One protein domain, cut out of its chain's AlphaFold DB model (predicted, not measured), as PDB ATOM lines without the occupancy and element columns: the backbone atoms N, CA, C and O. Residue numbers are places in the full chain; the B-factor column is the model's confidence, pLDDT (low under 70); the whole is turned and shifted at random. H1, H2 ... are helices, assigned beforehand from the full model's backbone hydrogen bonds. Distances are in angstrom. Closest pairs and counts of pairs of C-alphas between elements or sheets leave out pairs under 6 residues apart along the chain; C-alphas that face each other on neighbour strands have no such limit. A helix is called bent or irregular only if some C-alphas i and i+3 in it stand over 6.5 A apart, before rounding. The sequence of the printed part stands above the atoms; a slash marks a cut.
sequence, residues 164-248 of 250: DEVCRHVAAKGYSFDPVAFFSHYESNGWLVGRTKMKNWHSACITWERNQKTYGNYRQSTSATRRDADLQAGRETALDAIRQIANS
ATOM      1  N   ASP A 164      85.624 148.613 164.511       92.88
ATOM      2  CA  ASP A 164      85.114 148.869 165.863       92.88
ATOM      3  C   ASP A 164      85.302 147.658 166.800       92.88
ATOM      4  O   ASP A 164      85.760 147.815 167.931       92.88
ATOM      5  N   GLU A 165      85.054 146.429 166.334       92.62
ATOM      6  CA  GLU A 165      85.339 145.220 167.123       92.62
ATOM      7  C   GLU A 165      86.829 145.081 167.448       92.62
ATOM      8  O   GLU A 165      87.178 144.758 168.587       92.62
ATOM      9  N   VAL A 166      87.710 145.368 166.481       92.50
ATOM     10  CA  VAL A 166      89.164 145.395 166.701       92.50
ATOM     11  C   VAL A 166      89.530 146.473 167.722       92.50
ATOM     12  O   VAL A 166      90.260 146.180 168.669       92.50
ATOM     13  N   CYS A 167      88.993 147.689 167.587       92.56
ATOM     14  CA  CYS A 167      89.247 148.803 168.499       92.56
ATOM     15  C   CYS A 167      88.791 148.489 169.934       92.56
ATOM     16  O   CYS A 167      89.578 148.608 170.877       92.56
ATOM     17  N   ARG A 168      87.558 147.994 170.111       93.12
ATOM     18  CA  ARG A 168      87.030 147.552 171.412       93.12
ATOM     19  C   ARG A 168      87.861 146.420 172.015       93.12
ATOM     20  O   ARG A 168      88.104 146.426 173.219       93.12
ATOM     21  N   HIS A 169      88.334 145.470 171.207       92.44
ATOM     22  CA  HIS A 169      89.179 144.376 171.690       92.44
ATOM     23  C   HIS A 169      90.586 144.844 172.097       92.44
ATOM     24  O   HIS A 169      91.099 144.390 173.118       92.44
ATOM     25  N   VAL A 170      91.186 145.770 171.342       92.44
ATOM     26  CA  VAL A 170      92.473 146.408 171.666       92.44
ATOM     27  C   VAL A 170      92.382 147.187 172.977       92.44
ATOM     28  O   VAL A 170      93.196 146.950 173.871       92.44
ATOM     29  N   ALA A 171      91.348 148.017 173.142       91.12
ATOM     30  CA  ALA A 171      91.098 148.758 174.377       91.12
ATOM     31  C   ALA A 171      90.862 147.820 175.578       91.12
ATOM     32  O   ALA A 171      91.523 147.954 176.605       91.12
ATOM     33  N   ALA A 172      90.002 146.804 175.431       91.94
ATOM     34  CA  ALA A 172      89.697 145.836 176.492       91.94
ATOM     35  C   ALA A 172      90.868 144.900 176.862       91.94
ATOM     36  O   ALA A 172      90.794 144.186 177.866       91.94
ATOM     37  N   LYS A 173      91.940 144.866 176.059       90.75
ATOM     38  CA  LYS A 173      93.175 144.115 176.340       90.75
ATOM     39  C   LYS A 173      94.376 144.986 176.699       90.75
ATOM     40  O   LYS A 173      95.378 144.431 177.139       90.75
ATOM     41  N   GLY A 174      94.291 146.307 176.532       90.62
ATOM     42  CA  GLY A 174      95.423 147.215 176.728       90.62
ATOM     43  C   GLY A 174      96.564 146.991 175.730       90.62
ATOM     44  O   GLY A 174      97.728 147.181 176.081       90.62
ATOM     45  N   TYR A 175      96.267 146.545 174.501       91.00
ATOM     46  CA  TYR A 175      97.307 146.321 173.493       91.00
ATOM     47  C   TYR A 175      97.920 147.647 173.019       91.00
ATOM     48  O   TYR A 175      97.211 148.580 172.659       91.00
ATOM     49  N   SER A 176      99.253 147.713 172.964       88.81
ATOM     50  CA  SER A 176     100.007 148.936 172.650       88.81
ATOM     51  C   SER A 176     100.227 149.172 171.144       88.81
ATOM     52  O   SER A 176     101.281 149.675 170.755       88.81
ATOM     53  N   PHE A 177      99.305 148.730 170.285       88.81
ATOM     54  CA  PHE A 177      99.404 148.882 168.829       88.81
ATOM     55  C   PHE A 177      98.158 149.567 168.264       88.81
ATOM     56  O   PHE A 177      97.065 149.407 168.798       88.81
ATOM     57  N   ASP A 178      98.323 150.293 167.159       91.69
ATOM     58  CA  ASP A 178      97.211 150.948 166.468       91.69
ATOM     59  C   ASP A 178      96.233 149.911 165.858       91.69
ATOM     60  O   ASP A 178      96.651 149.105 165.013       91.69
ATOM     61  N   PRO A 179      94.941 149.910 166.254       91.75
ATOM     62  CA  PRO A 179      93.938 149.018 165.679       91.75
ATOM     63  C   PRO A 179      93.693 149.275 164.186       91.75
ATOM     64  O   PRO A 179      93.364 148.323 163.477       91.75
ATOM     65  N   VAL A 180      93.888 150.503 163.685       93.12
ATOM     66  CA  VAL A 180      93.683 150.844 162.266       93.12
ATOM     67  C   VAL A 180      94.762 150.185 161.407       93.12
ATOM     68  O   VAL A 180      94.440 149.419 160.501       93.12
ATOM     69  N   ALA A 181      96.044 150.365 161.743       92.00
ATOM     70  CA  ALA A 181      97.159 149.702 161.066       92.00
ATOM     71  C   ALA A 181      97.082 148.164 161.116       92.00
ATOM     72  O   ALA A 181      97.504 147.502 160.165       92.00
ATOM     73  N   PHE A 182      96.537 147.576 162.190       92.81
ATOM     74  CA  PHE A 182      96.238 146.139 162.238       92.81
ATOM     75  C   PHE A 182      95.121 145.761 161.252       92.81
ATOM     76  O   PHE A 182      95.280 144.821 160.471       92.81
ATOM     77  N   PHE A 183      94.004 146.492 161.278       94.50
ATOM     78  CA  PHE A 183      92.830 146.217 160.455       94.50
ATOM     79  C   PHE A 183      93.150 146.334 158.960       94.50
ATOM     80  O   PHE A 183      93.030 145.344 158.240       94.50
ATOM     81  N   SER A 184      93.674 147.479 158.509       93.31
ATOM     82  CA  SER A 184      94.011 147.709 157.098       93.31
ATOM     83  C   SER A 184      95.064 146.730 156.569       93.31
ATOM     84  O   SER A 184      95.034 146.371 155.391       93.31
ATOM     85  N   HIS A 185      95.977 146.241 157.420       92.19
ATOM     86  CA  HIS A 185      96.938 145.208 157.026       92.19
ATOM     87  C   HIS A 185      96.275 143.855 156.733       92.19
ATOM     88  O   HIS A 185      96.688 143.175 155.798       92.19
ATOM     89  N   TYR A 186      95.267 143.436 157.501       93.12
ATOM     90  CA  TYR A 186      94.596 142.157 157.250       93.12
ATOM     91  C   TYR A 186      93.447 142.264 156.244       93.12
ATOM     92  O   TYR A 186      93.258 141.332 155.465       93.12
ATOM     93  N   GLU A 187      92.762 143.403 156.178       93.88
ATOM     94  CA  GLU A 187      91.740 143.704 155.174       93.88
ATOM     95  C   GLU A 187      92.319 143.699 153.750       93.88
ATOM     96  O   GLU A 187      91.861 142.924 152.910       93.88
ATOM     97  N   SER A 188      93.395 144.459 153.501       92.19
ATOM     98  CA  SER A 188      94.083 144.485 152.194       92.19
ATOM     99  C   SER A 188      94.649 143.121 151.772       92.19
ATOM    100  O   SER A 188      94.756 142.833 150.582       92.19
ATOM    101  N   ASN A 189      94.952 142.248 152.738       91.75
ATOM    102  CA  ASN A 189      95.396 140.871 152.514       91.75
ATOM    103  C   ASN A 189      94.240 139.850 152.432       91.75
ATOM    104  O   ASN A 189      94.491 138.645 152.482       91.75
ATOM    105  N   GLY A 190      92.973 140.280 152.358       91.88
ATOM    106  CA  GLY A 190      91.811 139.382 152.275       91.88
ATOM    107  C   GLY A 190      91.665 138.444 153.482       91.88
ATOM    108  O   GLY A 190      91.178 137.318 153.345       91.88
ATOM    109  N   TRP A 191      92.146 138.884 154.648       93.00
ATOM    110  CA  TRP A 191      92.262 138.122 155.894       93.00
ATOM    111  C   TRP A 191      93.041 136.802 155.753       93.00
ATOM    112  O   TRP A 191      92.722 135.791 156.384       93.00
ATOM    113  N   LEU A 192      94.095 136.800 154.931       91.75
ATOM    114  CA  LEU A 192      95.030 135.682 154.794       91.75
ATOM    115  C   LEU A 192      96.163 135.733 155.835       91.75
ATOM    116  O   LEU A 192      96.666 136.790 156.208       91.75
ATOM    117  N   VAL A 193      96.619 134.552 156.256       88.88
ATOM    118  CA  VAL A 193      97.868 134.333 156.996       88.88
ATOM    119  C   VAL A 193      98.722 133.366 156.177       88.88
ATOM    120  O   VAL A 193      98.462 132.161 156.113       88.88
ATOM    121  N   GLY A 194      99.731 133.901 155.488       88.56
ATOM    122  CA  GLY A 194     100.526 133.142 154.522       88.56
ATOM    123  C   GLY A 194      99.704 132.769 153.284       88.56
ATOM    124  O   GLY A 194      99.463 133.613 152.432       88.56
ATOM    125  N   ARG A 195      99.291 131.500 153.174       90.12
ATOM    126  CA  ARG A 195      98.477 130.976 152.051       90.12
ATOM    127  C   ARG A 195      97.051 130.577 152.448       90.12
ATOM    128  O   ARG A 195      96.306 130.077 151.612       90.12
ATOM    129  N   THR A 196      96.675 130.766 153.710       91.25
ATOM    130  CA  THR A 196      95.429 130.233 154.280       91.25
ATOM    131  C   THR A 196      94.617 131.367 154.887       91.25
ATOM    132  O   THR A 196      95.194 132.256 155.509       91.25
ATOM    133  N   LYS A 197      93.285 131.336 154.764       89.62
ATOM    134  CA  LYS A 197      92.416 132.273 155.495       89.62
ATOM    135  C   LYS A 197      92.642 132.155 157.004       89.62
ATOM    136  O   LYS A 197      92.832 131.055 157.534       89.62
ATOM    137  N   MET A 198      92.640 133.298 157.681       90.69
ATOM    138  CA  MET A 198      92.718 133.395 159.133       90.69
ATOM    139  C   MET A 198      91.567 132.602 159.777       90.69
ATOM    140  O   MET A 198      90.508 132.434 159.183       90.69
ATOM    141  N   LYS A 199      91.785 132.074 160.988       88.62
ATOM    142  CA  LYS A 199      90.754 131.341 161.756       88.62
ATOM    143  C   LYS A 199      90.299 132.069 163.019       88.62
ATOM    144  O   LYS A 199      89.200 131.826 163.496       88.62
ATOM    145  N   ASN A 200      91.153 132.924 163.577       90.25
ATOM    146  CA  ASN A 200      90.873 133.718 164.768       90.25
ATOM    147  C   ASN A 200      91.765 134.967 164.743       90.25
ATOM    148  O   ASN A 200      92.992 134.847 164.774       90.25
ATOM    149  N   TRP A 201      91.154 136.148 164.687       91.88
ATOM    150  CA  TRP A 201      91.874 137.419 164.631       91.88
ATOM    151  C   TRP A 201      92.385 137.880 166.001       91.88
ATOM    152  O   TRP A 201      93.440 138.503 166.062       91.88
ATOM    153  N   HIS A 202      91.761 137.466 167.110       91.69
ATOM    154  CA  HIS A 202      92.285 137.716 168.461       91.69
ATOM    155  C   HIS A 202      93.676 137.079 168.655       91.69
ATOM    156  O   HIS A 202      94.572 137.667 169.262       91.69
ATOM    157  N   SER A 203      93.898 135.889 168.083       91.31
ATOM    158  CA  SER A 203      95.218 135.238 168.070       91.31
ATOM    159  C   SER A 203      96.236 135.988 167.202       91.31
ATOM    160  O   SER A 203      97.432 135.986 167.514       91.31
ATOM    161  N   ALA A 204      95.776 136.661 166.142       91.81
ATOM    162  CA  ALA A 204      96.613 137.554 165.353       91.81
ATOM    163  C   ALA A 204      96.978 138.821 166.146       91.81
ATOM    164  O   ALA A 204      98.148 139.182 166.128       91.81
ATOM    165  N   CYS A 205      96.065 139.424 166.921       91.62
ATOM    166  CA  CYS A 205      96.364 140.576 167.789       91.62
ATOM    167  C   CYS A 205      97.515 140.293 168.773       91.62
ATOM    168  O   CYS A 205      98.466 141.067 168.837       91.62
ATOM    169  N   ILE A 206      97.483 139.153 169.479       90.75
ATOM    170  CA  ILE A 206      98.559 138.737 170.409       90.75
ATOM    171  C   ILE A 206      99.905 138.605 169.675       90.75
ATOM    172  O   ILE A 206     100.954 139.030 170.164       90.75
ATOM    173  N   THR A 207      99.879 138.005 168.484       90.88
ATOM    174  CA  THR A 207     101.081 137.798 167.664       90.88
ATOM    175  C   THR A 207     101.609 139.126 167.114       90.88
ATOM    176  O   THR A 207     102.817 139.344 167.086       90.88
ATOM    177  N   TRP A 208     100.712 140.031 166.725       91.50
ATOM    178  CA  TRP A 208     101.013 141.368 166.224       91.50
ATOM    179  C   TRP A 208     101.647 142.241 167.306       91.50
ATOM    180  O   TRP A 208     102.700 142.818 167.063       91.50
ATOM    181  N   GLU A 209     101.091 142.263 168.520       90.38
ATOM    182  CA  GLU A 209     101.642 143.008 169.660       90.38
ATOM    183  C   GLU A 209     103.075 142.564 170.004       90.38
ATOM    184  O   GLU A 209     103.980 143.393 170.127       90.38
ATOM    185  N   ARG A 210     103.307 141.243 170.081       88.12
ATOM    186  CA  ARG A 210     104.652 140.671 170.255       88.12
ATOM    187  C   ARG A 210     105.577 141.054 169.099       88.12
ATOM    188  O   ARG A 210     106.719 141.434 169.338       88.12
ATOM    189  N   ASN A 211     105.092 140.972 167.862       85.44
ATOM    190  CA  ASN A 211     105.896 141.258 166.680       85.44
ATOM    191  C   ASN A 211     106.252 142.744 166.552       85.44
ATOM    192  O   ASN A 211     107.397 143.034 166.224       85.44
ATOM    193  N   GLN A 212     105.358 143.692 166.847       80.44
ATOM    194  CA  GLN A 212     105.666 145.129 166.767       80.44
ATOM    195  C   GLN A 212     106.897 145.487 167.621       80.44
ATOM    196  O   GLN A 212     107.819 146.147 167.140       80.44
ATOM    197  N   LYS A 213     106.973 144.927 168.836       71.25
ATOM    198  CA  LYS A 213     108.089 145.102 169.784       71.25
ATOM    199  C   LYS A 213     109.431 144.531 169.291       71.25
ATOM    200  O   LYS A 213     110.474 144.922 169.801       71.25
ATOM    201  N   THR A 214     109.432 143.623 168.310       73.56
ATOM    202  CA  THR A 214     110.653 143.017 167.734       73.56
ATOM    203  C   THR A 214     110.986 143.559 166.338       73.56
ATOM    204  O   THR A 214     112.143 143.844 166.032       73.56
ATOM    205  N   TYR A 215     109.983 143.716 165.472       64.56
ATOM    206  CA  TYR A 215     110.161 144.054 164.059       64.56
ATOM    207  C   TYR A 215     110.315 145.557 163.790       64.56
ATOM    208  O   TYR A 215     110.903 145.899 162.762       64.56
ATOM    209  N   GLY A 216     109.863 146.441 164.692       64.62
ATOM    210  CA  GLY A 216     110.115 147.886 164.581       64.62
ATOM    211  C   GLY A 216     111.614 148.187 164.465       64.62
ATOM    212  O   GLY A 216     112.063 148.782 163.483       64.62
ATOM    213  N   ASN A 217     112.400 147.636 165.392       61.34
ATOM    214  CA  ASN A 217     113.856 147.797 165.431       61.34
ATOM    215  C   ASN A 217     114.544 147.161 164.204       61.34
ATOM    216  O   ASN A 217     115.496 147.720 163.660       61.34
ATOM    217  N   TYR A 218     114.048 146.013 163.723       60.53
ATOM    218  CA  TYR A 218     114.645 145.296 162.585       60.53
ATOM    219  C   TYR A 218     114.387 145.966 161.221       60.53
ATOM    220  O   TYR A 218     115.257 145.955 160.347       60.53
ATOM    221  N   ARG A 219     113.213 146.585 161.014       61.00
ATOM    222  CA  ARG A 219     112.936 147.366 159.790       61.00
ATOM    223  C   ARG A 219     113.754 148.657 159.720       61.00
ATOM    224  O   ARG A 219     114.127 149.086 158.628       61.00
ATOM    225  N   GLN A 220     114.052 149.264 160.868       59.50
ATOM    226  CA  GLN A 220     114.916 150.441 160.924       59.50
ATOM    227  C   GLN A 220     116.369 150.067 160.600       59.50
ATOM    228  O   GLN A 220     116.916 150.611 159.643       59.50
ATOM    229  N   SER A 221     116.962 149.074 161.278       60.03
ATOM    230  CA  SER A 221     118.363 148.688 161.027       60.03
ATOM    231  C   SER A 221     118.618 148.247 159.581       60.03
ATOM    232  O   SER A 221     119.521 148.764 158.928       60.03
ATOM    233  N   THR A 222     117.774 147.374 159.021       62.47
ATOM    234  CA  THR A 222     117.943 146.873 157.641       62.47
ATOM    235  C   THR A 222     117.790 147.938 156.550       62.47
ATOM    236  O   THR A 222     118.260 147.720 155.431       62.47
ATOM    237  N   SER A 223     117.170 149.086 156.847       61.19
ATOM    238  CA  SER A 223     117.070 150.217 155.913       61.19
ATOM    239  C   SER A 223     118.067 151.345 156.201       61.19
ATOM    240  O   SER A 223     118.409 152.075 155.271       61.19
ATOM    241  N   ALA A 224     118.578 151.474 157.430       62.19
ATOM    242  CA  ALA A 224     119.724 152.327 157.747       62.19
ATOM    243  C   ALA A 224     120.998 151.773 157.091       62.19
ATOM    244  O   ALA A 224     121.491 152.363 156.135       62.19
ATOM    245  N   THR A 225     121.405 150.549 157.454       67.31
ATOM    246  CA  THR A 225     122.660 149.920 156.995       67.31
ATOM    247  C   THR A 225     122.785 149.833 155.470       67.31
ATOM    248  O   THR A 225     123.891 149.850 154.939       67.31
ATOM    249  N   ARG A 226     121.664 149.767 154.735       65.25
ATOM    250  CA  ARG A 226     121.670 149.824 153.263       65.25
ATOM    251  C   ARG A 226     122.019 151.205 152.706       65.25
ATOM    252  O   ARG A 226     122.713 151.260 151.703       65.25
ATOM    253  N   ARG A 227     121.558 152.289 153.335       70.56
ATOM    254  CA  ARG A 227     121.921 153.665 152.956       70.56
ATOM    255  C   ARG A 227     123.353 153.983 153.375       70.56
ATOM    256  O   ARG A 227     124.089 154.572 152.596       70.56
ATOM    257  N   ASP A 228     123.759 153.527 154.559       71.31
ATOM    258  CA  ASP A 228     125.120 153.721 155.071       71.31
ATOM    259  C   ASP A 228     126.164 153.048 154.158       71.31
ATOM    260  O   ASP A 228     127.191 153.643 153.838       71.31
ATOM    261  N   ALA A 229     125.874 151.832 153.674       72.06
ATOM    262  CA  ALA A 229     126.730 151.115 152.727       72.06
ATOM    263  C   ALA A 229     126.804 151.786 151.341       72.06
ATOM    264  O   ALA A 229     127.878 151.837 150.748       72.06
ATOM    265  N   ASP A 230     125.687 152.320 150.839       77.12
ATOM    266  CA  ASP A 230     125.608 153.014 149.544       77.12
ATOM    267  C   ASP A 230     126.395 154.343 149.573       77.12
ATOM    268  O   ASP A 230     127.216 154.623 148.696       77.12
ATOM    269  N   LEU A 231     126.252 155.109 150.663       74.69
ATOM    270  CA  LEU A 231     127.042 156.317 150.930       74.69
ATOM    271  C   LEU A 231     128.544 156.015 151.063       74.69
ATOM    272  O   LEU A 231     129.370 156.774 150.549       74.69
ATOM    273  N   GLN A 232     128.912 154.910 151.720       75.69
ATOM    274  CA  GLN A 232     130.311 154.492 151.840       75.69
ATOM    275  C   GLN A 232     130.900 154.064 150.483       75.69
ATOM    276  O   GLN A 232     132.006 154.487 150.153       75.69
ATOM    277  N   ALA A 233     130.157 153.317 149.659       74.12
ATOM    278  CA  ALA A 233     130.595 152.918 148.318       74.12
ATOM    279  C   ALA A 233     130.813 154.128 147.385       74.12
ATOM    280  O   ALA A 233     131.823 154.205 146.675       74.12
ATOM    281  N   GLY A 234     129.909 155.114 147.429       81.19
ATOM    282  CA  GLY A 234     130.074 156.384 146.717       81.19
ATOM    283  C   GLY A 234     131.300 157.173 147.194       81.19
ATOM    284  O   GLY A 234     132.062 157.692 146.377       81.19
ATOM    285  N   ARG A 235     131.551 157.205 148.511       79.56
ATOM    286  CA  ARG A 235     132.742 157.838 149.100       79.56
ATOM    287  C   ARG A 235     134.042 157.152 148.676       79.56
ATOM    288  O   ARG A 235     135.012 157.842 148.372       79.56
ATOM    289  N   GLU A 236     134.074 155.825 148.646       79.69
ATOM    290  CA  GLU A 236     135.248 155.056 148.219       79.69
ATOM    291  C   GLU A 236     135.536 155.248 146.726       79.69
ATOM    292  O   GLU A 236     136.687 155.477 146.358       79.69
ATOM    293  N   THR A 237     134.498 155.291 145.886       85.81
ATOM    294  CA  THR A 237     134.632 155.571 144.445       85.81
ATOM    295  C   THR A 237     135.158 156.988 144.188       85.81
ATOM    296  O   THR A 237     136.044 157.179 143.356       85.81
ATOM    297  N   ALA A 238     134.682 157.989 144.939       82.50
ATOM    298  CA  ALA A 238     135.201 159.356 144.857       82.50
ATOM    299  C   ALA A 238     136.676 159.454 145.293       82.50
ATOM    300  O   ALA A 238     137.466 160.155 144.660       82.50
ATOM    301  N   LEU A 239     137.071 158.730 146.348       82.75
ATOM    302  CA  LEU A 239     138.466 158.670 146.796       82.75
ATOM    303  C   LEU A 239     139.373 157.950 145.792       82.75
ATOM    304  O   LEU A 239     140.524 158.355 145.636       82.75
ATOM    305  N   ASP A 240     138.882 156.920 145.100       85.38
ATOM    306  CA  ASP A 240     139.670 156.233 144.078       85.38
ATOM    307  C   ASP A 240     139.853 157.083 142.815       85.38
ATOM    308  O   ASP A 240     140.974 157.216 142.331       85.38
ATOM    309  N   ALA A 241     138.811 157.787 142.360       84.31
ATOM    310  CA  ALA A 241     138.928 158.755 141.267       84.31
ATOM    311  C   ALA A 241     139.987 159.841 141.560       84.31
ATOM    312  O   ALA A 241     140.816 160.149 140.704       84.31
ATOM    313  N   ILE A 242     140.028 160.367 142.792       84.00
ATOM    314  CA  ILE A 242     141.061 161.323 143.229       84.00
ATOM    315  C   ILE A 242     142.464 160.689 143.191       84.00
ATOM    316  O   ILE A 242     143.416 161.339 142.757       84.00
ATOM    317  N   ARG A 243     142.612 159.420 143.596       84.19
ATOM    318  CA  ARG A 243     143.894 158.694 143.522       84.19
ATOM    319  C   ARG A 243     144.337 158.435 142.085       84.19
ATOM    320  O   ARG A 243     145.530 158.533 141.820       84.19
ATOM    321  N   GLN A 244     143.420 158.120 141.173       81.94
ATOM    322  CA  GLN A 244     143.750 157.912 139.761       81.94
ATOM    323  C   GLN A 244     144.222 159.219 139.109       81.94
ATOM    324  O   GLN A 244     145.251 159.219 138.441       81.94
ATOM    325  N   ILE A 245     143.563 160.349 139.397       81.75
ATOM    326  CA  ILE A 245     144.016 161.681 138.953       81.75
ATOM    327  C   ILE A 245     145.406 162.010 139.524       81.75
ATOM    328  O   ILE A 245     146.280 162.455 138.786       81.75
ATOM    329  N   ALA A 246     145.641 161.756 140.816       78.50
ATOM    330  CA  ALA A 246     146.909 162.073 141.479       78.50
ATOM    331  C   ALA A 246     148.099 161.182 141.063       78.50
ATOM    332  O   ALA A 246     149.242 161.577 141.277       78.50
ATOM    333  N   ASN A 247     147.848 159.994 140.500       81.44
ATOM    334  CA  ASN A 247     148.884 159.057 140.042       81.44
ATOM    335  C   ASN A 247     148.980 158.946 138.509       81.44
ATOM    336  O   ASN A 247     149.772 158.144 138.015       81.44
ATOM    337  N   SER A 248     148.198 159.718 137.746       72.06
ATOM    338  CA  SER A 248     148.350 159.763 136.291       72.06
ATOM    339  C   SER A 248     149.651 160.490 135.934       72.06
ATOM    340  O   SER A 248     149.796 161.658 136.307       72.06
TER     341      SER A 248
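This is residues 164 to 248 of the 250 residues of an uncharacterized protein of Alloprevotella rava (UniProt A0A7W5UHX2). A small compact head with one long helical arm: the short helices H1 and H2, the loop of residues 189 to 200 and the first turns of H3 make the head, and H3 then runs out of it. Residues 214 to 248, of which 214 to 247 belong to H3, stick out with nothing beside them, and this arm makes the longest axis. The printed part has 85 residues with three named helices, in the order H1, H2, H3, and no named strand; its class is all helix. The whole is extended, with a radius of gyration of the C-alphas of 22.4 A, and spans 71 by 28 by 17 A.

H1, residues 164 to 173, touches H2, residues 179 to 188; their closest C-alphas, those of Cys 167 and Pro 179, are 5.5 A apart. The two run opposite ways at a steep tilt of 46 degrees. H3, residues 201 to 247, touches no helix. H2 and H3 are close but not clearly touching, with the C-alphas of Phe 182 and Trp 208 the closest at 7.8 A, and their lines are about perpendicular at 81 degrees. H1 and H3 are near each other, with 11 pairs of C-alphas within 10 A and no pair within 8 A. Between H2 and H3, residues 192 to 193 pair with residues 196 to 197, antiparallel. Every O i to N i+4 pair is within hydrogen-bond range in H1 and H2; in H3, 36 of 43 are.

H1 begins at C-alpha 164, at (85.114, 148.869, 165.863), and measures 14.0 A from first to last C-alpha. H2 measures 14.2 A and ends at C-alpha 188, at (94.083, 144.485, 152.194). H3 measures 65.7 A and ends at C-alpha 247, at (148.884, 159.057, 140.042). It has a kink of 50 degrees near residue 212. H3 is neither bent nor irregular, but only just: C-alphas 213 and 216 are 6.2 A apart.

The two C-alphas farthest apart, those of Ala 172 and Ser 248, are 72.5 A apart. Without residues 214 to 248, which stand free, the remaining 50 residues span 30 by 23 by 17 A, with a radius of gyration of 10.4 A. The printed part has no cut. The link from H1 to H2 is tight, with 5 residues, and the link from H2 to H3 is long, with 12. The mean pLDDT of the printed part is 83.5; residues 215 to 226, within H3, are under 70.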